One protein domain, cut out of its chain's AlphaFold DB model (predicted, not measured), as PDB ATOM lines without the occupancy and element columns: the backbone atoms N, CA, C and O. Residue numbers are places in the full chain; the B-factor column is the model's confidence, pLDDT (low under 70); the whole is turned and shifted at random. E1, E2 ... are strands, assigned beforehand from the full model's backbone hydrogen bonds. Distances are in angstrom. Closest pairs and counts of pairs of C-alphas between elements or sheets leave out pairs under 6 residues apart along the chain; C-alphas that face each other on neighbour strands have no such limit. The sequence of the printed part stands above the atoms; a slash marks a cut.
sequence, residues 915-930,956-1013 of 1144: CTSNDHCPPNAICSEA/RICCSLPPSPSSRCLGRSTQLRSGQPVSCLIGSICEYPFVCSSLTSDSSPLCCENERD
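This is residues 915 to 930 and 956 to 1013 of the 1144 residues of an uncharacterized protein of Pristionchus pacificus (UniProt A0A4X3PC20). With little regular structure, the domain is two unequal lobes in a row: a small one with the two-stranded ladder E1 and E2, and a larger one of loops round the hairpin E3 and E4. The 74 printed residues hold no named helix and four named strands, E1 to E4 in chain order, with 18 residues, all strand; both two-stranded sheets are antiparallel. The whole is only just compact, close to loose, with a radius of gyration of the C-alphas of 13.2 A, and elongated, 44 by 23 by 20 A.

E1, residues 925 to 929, and E2, residues 956 to 960, are antiparallel at 143 degrees; N 926 and O 959 are 2.9 A apart, within hydrogen-bond range. E3, residues 994 to 997, and E4, residues 1006 to 1009, form a hairpin, antiparallel at 133 degrees, with N 995 and O 1008 at 2.7 A. E1 and E2 are apart from E3 and E4.

E1 begins at C-alpha 925 (0.192, 21.260, 33.502); E1 and E2 each measure 12.8 A. E3 measures 9.2 A; E4 measures 9.7 A and ends at C-alpha 1009 (7.305, 42.847, 27.050).

The farthest C-alphas, of Thr 916 and Asp 1013, are 44.2 A apart. Residues 931 to 955 are not printed; C-alphas 930 and 956 are 5.9 A apart across the cut. E2 to E3 is a long link of 33 residues. Residues 923 to 924 and 1011 to 1013 have pLDDT under 70.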
ATOM      1  N   CYS A 915       3.927  13.575  40.260       89.69
ATOM      2  CA  CYS A 915       2.468  13.498  40.272       89.69
ATOM      3  C   CYS A 915       1.970  12.056  40.137       89.69
ATOM      4  O   CYS A 915       2.666  11.178  39.629       89.69
ATOM      5  N   THR A 916       0.736  11.814  40.573       86.31
ATOM      6  CA  THR A 916       0.035  10.524  40.425       86.31
ATOM      7  C   THR A 916      -1.205  10.663  39.538       86.31
ATOM      8  O   THR A 916      -1.483   9.788  38.715       86.31
ATOM      9  N   SER A 917      -1.897  11.800  39.640       85.75
ATOM     10  CA  SER A 917      -2.987  12.246  38.767       85.75
ATOM     11  C   SER A 917      -2.756  13.687  38.285       85.75
ATOM     12  O   SER A 917      -1.869  14.380  38.785       85.75
ATOM     13  N   ASN A 918      -3.566  14.157  37.330       83.00
ATOM     14  CA  ASN A 918      -3.515  15.549  36.855       83.00
ATOM     15  C   ASN A 918      -3.836  16.566  37.963       83.00
ATOM     16  O   ASN A 918      -3.320  17.675  37.935       83.00
ATOM     17  N   ASP A 919      -4.639  16.179  38.954       81.25
ATOM     18  CA  ASP A 919      -5.093  17.035  40.062       81.25
ATOM     19  C   ASP A 919      -3.955  17.406  41.035       81.25
ATOM     20  O   ASP A 919      -4.095  18.315  41.846       81.25
ATOM     21  N   HIS A 920      -2.815  16.710  40.938       86.19
ATOM     22  CA  HIS A 920      -1.583  17.017  41.670       86.19
ATOM     23  C   HIS A 920      -0.691  18.039  40.938       86.19
ATOM     24  O   HIS A 920       0.356  18.421  41.462       86.19
ATOM     25  N   CYS A 921      -1.071  18.469  39.731       86.06
ATOM     26  CA  CYS A 921      -0.324  19.436  38.937       86.06
ATOM     27  C   CYS A 921      -0.929  20.846  39.025       86.06
ATOM     28  O   CYS A 921      -2.143  20.993  39.173       86.06
ATOM     29  N   PRO A 922      -0.105  21.907  38.911       75.81
ATOM     30  CA  PRO A 922      -0.616  23.268  38.810       75.81
ATOM     31  C   PRO A 922      -1.473  23.436  37.541       75.81
ATOM     32  O   PRO A 922      -1.258  22.718  36.556       75.81
ATOM     33  N   PRO A 923      -2.417  24.398  37.518       66.75
ATOM     34  CA  PRO A 923      -3.223  24.670  36.332       66.75
ATOM     35  C   PRO A 923      -2.335  24.919  35.104       66.75
ATOM     36  O   PRO A 923      -1.291  25.566  35.193       66.75
ATOM     37  N   ASN A 924      -2.770  24.393  33.956       65.88
ATOM     38  CA  ASN A 924      -2.034  24.325  32.685       65.88
ATOM     39  C   ASN A 924      -0.851  23.329  32.631       65.88
ATOM     40  O   ASN A 924      -0.111  23.331  31.646       65.88
ATOM     41  N   ALA A 925      -0.691  22.428  33.607       79.81
ATOM     42  CA  ALA A 925       0.192  21.260  33.502       79.81
ATOM     43  C   ALA A 925      -0.585  19.933  33.559       79.81
ATOM     44  O   ALA A 925      -1.619  19.827  34.214       79.81
ATOM     45  N   ILE A 926      -0.071  18.908  32.873       84.94
ATOM     46  CA  ILE A 926      -0.612  17.541  32.859       84.94
ATOM     47  C   ILE A 926       0.390  16.548  33.449       84.94
ATOM     48  O   ILE A 926       1.602  16.697  33.286       84.94
ATOM     49  N   CYS A 927      -0.114  15.514  34.115       92.56
ATOM     50  CA  CYS A 927       0.708  14.467  34.703       92.56
ATOM     51  C   CYS A 927       1.096  13.438  33.632       92.56
ATOM     52  O   CYS A 927       0.235  12.737  33.097       92.56
ATOM     53  N   SER A 928       2.386  13.346  33.295       87.81
ATOM     54  CA  SER A 928       2.878  12.500  32.197       87.81
ATOM     55  C   SER A 928       4.161  11.749  32.556       87.81
ATOM     56  O   SER A 928       4.887  12.138  33.468       87.81
ATOM     57  N   GLU A 929       4.422  10.635  31.872       88.19
ATOM     58  CA  GLU A 929       5.581   9.773  32.137       88.19
ATOM     59  C   GLU A 929       6.865  10.386  31.564       88.19
ATOM     60  O   GLU A 929       6.887  10.867  30.428       88.19
ATOM     61  N   ALA A 930       7.932  10.392  32.368       80.50
ATOM     62  CA  ALA A 930       9.214  10.980  31.988       80.50
ATOM     63  C   ALA A 930       9.961  10.089  30.980       80.50
ATOM     64  O   ALA A 930      10.103   8.883  31.190       80.50
ATOM     65  N   ARG A 956       5.972   9.670  37.090       89.94
ATOM     66  CA  ARG A 956       5.244  10.739  36.394       89.94
ATOM     67  C   ARG A 956       5.564  12.115  36.960       89.94
ATOM     68  O   ARG A 956       5.713  12.286  38.169       89.94
ATOM     69  N   ILE A 957       5.645  13.086  36.059       91.56
ATOM     70  CA  ILE A 957       5.969  14.486  36.328       91.56
ATOM     71  C   ILE A 957       4.924  15.416  35.706       91.56
ATOM     72  O   ILE A 957       4.330  15.112  34.665       91.56
ATOM     73  N   CYS A 958       4.716  16.567  36.340       88.88
ATOM     74  CA  CYS A 958       3.873  17.628  35.806       88.88
ATOM     75  C   CYS A 958       4.576  18.340  34.645       88.88
ATOM     76  O   CYS A 958       5.540  19.078  34.845       88.88
ATOM     77  N   CYS A 959       4.062  18.143  33.435       85.06
ATOM     78  CA  CYS A 959       4.543  18.781  32.219       85.06
ATOM     79  C   CYS A 959       3.568  19.876  31.784       85.06
ATOM     80  O   CYS A 959       2.386  19.607  31.563       85.06
ATOM     81  N   SER A 960       4.059  21.110  31.651       77.88
ATOM     82  CA  SER A 960       3.275  22.234  31.133       77.88
ATOM     83  C   SER A 960       2.731  21.920  29.739       77.88
ATOM     84  O   SER A 960       3.461  21.434  28.869       77.88
ATOM     85  N   LEU A 961       1.452  22.216  29.519       77.00
ATOM     86  CA  LEU A 961       0.866  22.202  28.186       77.00
ATOM     87  C   LEU A 961       1.520  23.310  27.344       77.00
ATOM     88  O   LEU A 961       1.701  24.419  27.853       77.00
ATOM     89  N   PRO A 962       1.875  23.051  26.072       75.62
ATOM     90  CA  PRO A 962       2.333  24.114  25.191       75.62
ATOM     91  C   PRO A 962       1.192  25.129  24.984       75.62
ATOM     92  O   PRO A 962       0.044  24.709  24.800       75.62
ATOM     93  N   PRO A 963       1.478  26.443  24.994       80.44
ATOM     94  CA  PRO A 963       0.469  27.464  24.731       80.44
ATOM     95  C   PRO A 963      -0.075  27.315  23.306       80.44
ATOM     96  O   PRO A 963       0.596  26.774  22.419       80.44
ATOM     97  N   SER A 964      -1.288  27.814  23.055       81.19
ATOM     98  CA  SER A 964      -1.822  27.820  21.694       81.19
ATOM     99  C   SER A 964      -0.895  28.636  20.778       81.19
ATOM    100  O   SER A 964      -0.408  29.700  21.167       81.19
ATOM    101  N   PRO A 965      -0.682  28.235  19.510       81.19
ATOM    102  CA  PRO A 965       0.036  29.079  18.555       81.19
ATOM    103  C   PRO A 965      -0.627  30.456  18.353       81.19
ATOM    104  O   PRO A 965       0.024  31.363  17.833       81.19
ATOM    105  N   SER A 966      -1.883  30.642  18.787       80.19
ATOM    106  CA  SER A 966      -2.604  31.920  18.801       80.19
ATOM    107  C   SER A 966      -2.458  32.754  20.085       80.19
ATOM    108  O   SER A 966      -2.909  33.894  20.071       80.19
ATOM    109  N   SER A 967      -1.883  32.233  21.175       86.12
ATOM    110  CA  SER A 967      -1.801  32.937  22.468       86.12
ATOM    111  C   SER A 967      -0.870  34.150  22.367       86.12
ATOM    112  O   SER A 967       0.302  33.996  22.016       86.12
ATOM    113  N   ARG A 968      -1.361  35.365  22.630       89.81
ATOM    114  CA  ARG A 968      -0.569  36.610  22.560       89.81
ATOM    115  C   ARG A 968      -0.785  37.486  23.781       89.81
ATOM    116  O   ARG A 968      -1.862  37.475  24.371       89.81
ATOM    117  N   CYS A 969       0.234  38.262  24.126       92.56
ATOM    118  CA  CYS A 969       0.189  39.270  25.175       92.56
ATOM    119  C   CYS A 969      -0.762  40.414  24.798       92.56
ATOM    120  O   CYS A 969      -0.710  40.957  23.695       92.56
ATOM    121  N   LEU A 970      -1.652  40.789  25.714       82.38
ATOM    122  CA  LEU A 970      -2.654  41.822  25.475       82.38
ATOM    123  C   LEU A 970      -2.031  43.210  25.665       82.38
ATOM    124  O   LEU A 970      -1.653  43.598  26.766       82.38
ATOM    125  N   GLY A 971      -1.917  43.962  24.568       75.75
ATOM    126  CA  GLY A 971      -1.396  45.335  24.569       75.75
ATOM    127  C   GLY A 971       0.130  45.473  24.673       75.75
ATOM    128  O   GLY A 971       0.616  46.599  24.670       75.75
ATOM    129  N   ARG A 972       0.886  44.367  24.716       87.94
ATOM    130  CA  ARG A 972       2.361  44.347  24.797       87.94
ATOM    131  C   ARG A 972       2.952  43.371  23.776       87.94
ATOM    132  O   ARG A 972       2.222  42.517  23.281       87.94
ATOM    133  N   SER A 973       4.247  43.469  23.463       87.88
ATOM    134  CA  SER A 973       4.901  42.482  22.590       87.88
ATOM    135  C   SER A 973       4.964  41.095  23.246       87.88
ATOM    136  O   SER A 973       5.207  40.980  24.451       87.88
ATOM    137  N   THR A 974       4.752  40.040  22.462       93.94
ATOM    138  CA  THR A 974       4.844  38.636  22.894       93.94
ATOM    139  C   THR A 974       6.225  38.078  22.562       93.94
ATOM    140  O   THR A 974       6.642  38.140  21.408       93.94
ATOM    141  N   GLN A 975       6.931  37.469  23.521       95.81
ATOM    142  CA  GLN A 975       8.199  36.801  23.215       95.81
ATOM    143  C   GLN A 975       7.919  35.577  22.328       95.81
ATOM    144  O   GLN A 975       7.327  34.593  22.779       95.81
ATOM    145  N   LEU A 976       8.334  35.633  21.060       93.88
ATOM    146  CA  LEU A 976       8.212  34.525  20.113       93.88
ATOM    147  C   LEU A 976       9.553  33.800  19.972       93.88
ATOM    148  O   LEU A 976      10.535  34.387  19.523       93.88
ATOM    149  N   ARG A 977       9.589  32.496  20.265       92.44
ATOM    150  CA  ARG A 977      10.729  31.624  19.946       92.44
ATOM    151  C   ARG A 977      10.319  30.705  18.796       92.44
ATOM    152  O   ARG A 977       9.339  29.975  18.895       92.44
ATOM    153  N   SER A 978      11.025  30.795  17.667       87.38
ATOM    154  CA  SER A 978      10.679  30.093  16.415       87.38
ATOM    155  C   SER A 978       9.233  30.329  15.929       87.38
ATOM    156  O   SER A 978       8.618  29.445  15.336       87.38
ATOM    157  N   GLY A 979       8.671  31.516  16.192       81.69
ATOM    158  CA  GLY A 979       7.293  31.876  15.821       81.69
ATOM    159  C   GLY A 979       6.194  31.311  16.733       81.69
ATOM    160  O   GLY A 979       5.014  31.514  16.445       81.69
ATOM    161  N   GLN A 980       6.545  30.628  17.828       89.50
ATOM    162  CA  GLN A 980       5.606  30.213  18.876       89.50
ATOM    163  C   GLN A 980       5.773  31.082  20.133       89.50
ATOM    164  O   GLN A 980       6.901  31.472  20.448       89.50
ATOM    165  N   PRO A 981       4.684  31.402  20.855       92.12
ATOM    166  CA  PRO A 981       4.759  32.203  22.071       92.12
ATOM    167  C   PRO A 981       5.459  31.434  23.198       92.12
ATOM    168  O   PRO A 981       5.173  30.261  23.436       92.12
ATOM    169  N   VAL A 982       6.379  32.094  23.902       94.94
ATOM    170  CA  VAL A 982       7.099  31.506  25.039       94.94
ATOM    171  C   VAL A 982       6.197  31.523  26.272       94.94
ATOM    172  O   VAL A 982       5.976  32.572  26.875       94.94
ATOM    173  N   SER A 983       5.688  30.353  26.660       94.50
ATOM    174  CA  SER A 983       5.010  30.159  27.945       94.50
ATOM    175  C   SER A 983       5.977  30.276  29.116       94.50
ATOM    176  O   SER A 983       7.092  29.755  29.054       94.50
ATOM    177  N   CYS A 984       5.512  30.875  30.204       94.31
ATOM    178  CA  CYS A 984       6.274  31.074  31.427       94.31
ATOM    179  C   CYS A 984       5.530  30.505  32.642       94.31
ATOM    180  O   CYS A 984       4.311  30.358  32.649       94.31
ATOM    181  N   LEU A 985       6.273  30.201  33.701       91.00
ATOM    182  CA  LEU A 985       5.737  29.942  35.037       91.00
ATOM    183  C   LEU A 985       6.106  31.104  35.966       91.00
ATOM    184  O   LEU A 985       7.078  31.824  35.721       91.00
ATOM    185  N   ILE A 986       5.353  31.280  37.054       74.88
ATOM    186  CA  ILE A 986       5.657  32.291  38.076       74.88
ATOM    187  C   ILE A 986       7.053  31.998  38.650       74.88
ATOM    188  O   ILE A 986       7.283  30.930  39.212       74.88
ATOM    189  N   GLY A 987       7.991  32.933  38.468       71.88
ATOM    190  CA  GLY A 987       9.404  32.781  38.847       71.88
ATOM    191  C   GLY A 987      10.345  32.281  37.738       71.88
ATOM    192  O   GLY A 987      11.553  32.256  37.954       71.88
ATOM    193  N   SER A 988       9.841  31.926  36.552       82.75
ATOM    194  CA  SER A 988      10.693  31.609  35.393       82.75
ATOM    195  C   SER A 988      11.266  32.871  34.731       82.75
ATOM    196  O   SER A 988      10.624  33.924  34.702       82.75
ATOM    197  N   ILE A 989      12.487  32.762  34.200       83.88
ATOM    198  CA  ILE A 989      13.223  33.882  33.605       83.88
ATOM    199  C   ILE A 989      12.861  34.006  32.120       83.88
ATOM    200  O   ILE A 989      13.323  33.224  31.289       83.88
ATOM    201  N   CYS A 990      12.053  35.012  31.792       95.50
ATOM    202  CA  CYS A 990      11.907  35.507  30.424       95.50
ATOM    203  C   CYS A 990      13.189  36.238  29.981       95.50
ATOM    204  O   CYS A 990      13.926  36.772  30.812       95.50
ATOM    205  N   GLU A 991      13.467  36.287  28.675       94.50
ATOM    206  CA  GLU A 991      14.608  37.070  28.169       94.50
ATOM    207  C   GLU A 991      14.291  38.562  28.328       94.50
ATOM    208  O   GLU A 991      13.219  39.005  27.931       94.50
ATOM    209  N   TYR A 992      15.197  39.363  28.895       85.81
ATOM    210  CA  TYR A 992      14.994  40.814  29.000       85.81
ATOM    211  C   TYR A 992      14.852  41.431  27.589       85.81
ATOM    212  O   TYR A 992      15.698  41.137  26.741       85.81
ATOM    213  N   PRO A 993      13.837  42.277  27.301       91.44
ATOM    214  CA  PRO A 993      12.992  43.038  28.232       91.44
ATOM    215  C   PRO A 993      11.622  42.408  28.572       91.44
ATOM    216  O   PRO A 993      10.721  43.118  29.019       91.44
ATOM    217  N   PHE A 994      11.417  41.109  28.355       94.62
ATOM    218  CA  PHE A 994      10.151  40.426  28.639       94.62
ATOM    219  C   PHE A 994      10.035  39.996  30.116       94.62
ATOM    220  O   PHE A 994      11.025  39.732  30.797       94.62
ATOM    221  N   VAL A 995       8.801  39.918  30.613       94.81
ATOM    222  CA  VAL A 995       8.396  39.514  31.968       94.81
ATOM    223  C   VAL A 995       7.214  38.543  31.889       94.81
ATOM    224  O   VAL A 995       6.391  38.627  30.981       94.81
ATOM    225  N   CYS A 996       7.108  37.604  32.829       95.81
ATOM    226  CA  CYS A 996       6.021  36.624  32.819       95.81
ATOM    227  C   CYS A 996       4.674  37.280  33.173       95.81
ATOM    228  O   CYS A 996       4.566  37.930  34.213       95.81
ATOM    229  N   SER A 997       3.647  37.109  32.334       93.31
ATOM    230  CA  SER A 997       2.309  37.671  32.554       93.31
ATOM    231  C   SER A 997       1.194  36.762  32.034       93.31
ATOM    232  O   SER A 997       1.317  36.141  30.981       93.31
ATOM    233  N   SER A 998       0.075  36.721  32.759       90.00
ATOM    234  CA  SER A 998      -1.187  36.086  32.351       90.00
ATOM    235  C   SER A 998      -2.142  37.037  31.614       90.00
ATOM    236  O   SER A 998      -3.257  36.640  31.276       90.00
ATOM    237  N   LEU A 999      -1.730  38.285  31.339       85.06
ATOM    238  CA  LEU A 999      -2.477  39.237  30.506       85.06
ATOM    239  C   LEU A 999      -2.353  38.853  29.025       85.06
ATOM    240  O   LEU A 999      -1.654  39.498  28.242       85.06
ATOM    241  N   THR A1000      -3.009  37.760  28.649       88.62
ATOM    242  CA  THR A1000      -2.899  37.134  27.330       88.62
ATOM    243  C   THR A1000      -4.269  36.744  26.779       88.62
ATOM    244  O   THR A1000      -5.242  36.590  27.517       88.62
ATOM    245  N   SER A1001      -4.354  36.583  25.458       82.44
ATOM    246  CA  SER A1001      -5.600  36.336  24.713       82.44
ATOM    247  C   SER A1001      -6.345  35.041  25.074       82.44
ATOM    248  O   SER A1001      -7.450  34.823  24.589       82.44
ATOM    249  N   ASP A1002      -5.731  34.152  25.853       84.44
ATOM    250  CA  ASP A1002      -6.315  32.905  26.362       84.44
ATOM    251  C   ASP A1002      -6.024  32.683  27.860       84.44
ATOM    252  O   ASP A1002      -6.207  31.580  28.374       84.44
ATOM    253  N   SER A1003      -5.570  33.723  28.571       84.44
ATOM    254  CA  SER A1003      -5.097  33.705  29.968       84.44
ATOM    255  C   SER A1003      -3.929  32.751  30.283       84.44
ATOM    256  O   SER A1003      -3.550  32.606  31.449       84.44
ATOM    257  N   SER A1004      -3.304  32.125  29.276       89.62
ATOM    258  CA  SER A1004      -2.079  31.346  29.483       89.62
ATOM    259  C   SER A1004      -0.912  32.268  29.879       89.62
ATOM    260  O   SER A1004      -0.774  33.352  29.310       89.62
ATOM    261  N   PRO A1005      -0.063  31.900  30.854       92.56
ATOM    262  CA  PRO A1005       1.071  32.733  31.242       92.56
ATOM    263  C   PRO A1005       2.157  32.713  30.155       92.56
ATOM    264  O   PRO A1005       2.735  31.664  29.858       92.56
ATOM    265  N   LEU A1006       2.447  33.877  29.570       96.38
ATOM    266  CA  LEU A1006       3.454  34.074  28.522       96.38
ATOM    267  C   LEU A1006       4.499  35.118  28.931       96.38
ATOM    268  O   LEU A1006       4.244  36.002  29.749       96.38
ATOM    269  N   CYS A1007       5.676  35.052  28.314       96.81
ATOM    270  CA  CYS A1007       6.657  36.126  28.384       96.81
ATOM    271  C   CYS A1007       6.197  37.326  27.540       96.81
ATOM    272  O   CYS A1007       6.199  37.283  26.308       96.81
ATOM    273  N   CYS A1008       5.812  38.402  28.224       95.31
ATOM    274  CA  CYS A1008       5.282  39.637  27.659       95.31
ATOM    275  C   CYS A1008       6.236  40.802  27.921       95.31
ATOM    276  O   CYS A1008       6.809  40.911  28.998       95.31
ATOM    277  N   GLU A1009       6.412  41.688  26.952       93.25
ATOM    278  CA  GLU A1009       7.305  42.847  27.050       93.25
ATOM    279  C   GLU A1009       6.976  43.731  28.267       93.25
ATOM    280  O   GLU A1009       5.825  43.816  28.713       93.25
ATOM    281  N   ASN A1010       7.993  44.360  28.859       84.94
ATOM    282  CA  ASN A1010       7.782  45.232  30.010       84.94
ATOM    283  C   ASN A1010       7.000  46.505  29.616       84.94
ATOM    284  O   ASN A1010       7.030  46.969  28.482       84.94
ATOM    285  N   GLU A1011       6.263  47.065  30.567       64.38
ATOM    286  CA  GLU A1011       5.047  47.864  30.345       64.38
ATOM    287  C   GLU A1011       5.240  49.281  29.766       64.38
ATOM    288  O   GLU A1011       4.279  50.032  29.634       64.38
ATOM    289  N   ARG A1012       6.473  49.691  29.452       53.84
ATOM    290  CA  ARG A1012       6.817  51.118  29.325       53.84
ATOM    291  C   ARG A1012       6.569  51.734  27.947       53.84
ATOM    292  O   ARG A1012       6.265  52.921  27.890       53.84
ATOM    293  N   ASP A1013       6.656  50.955  26.867       55.78
ATOM    294  CA  ASP A1013       6.876  51.528  25.527       55.78
ATOM    295  C   ASP A1013       5.787  51.220  24.475       55.78
ATOM    296  O   ASP A1013       5.753  51.863  23.426       55.78
TER     297      ASP A1013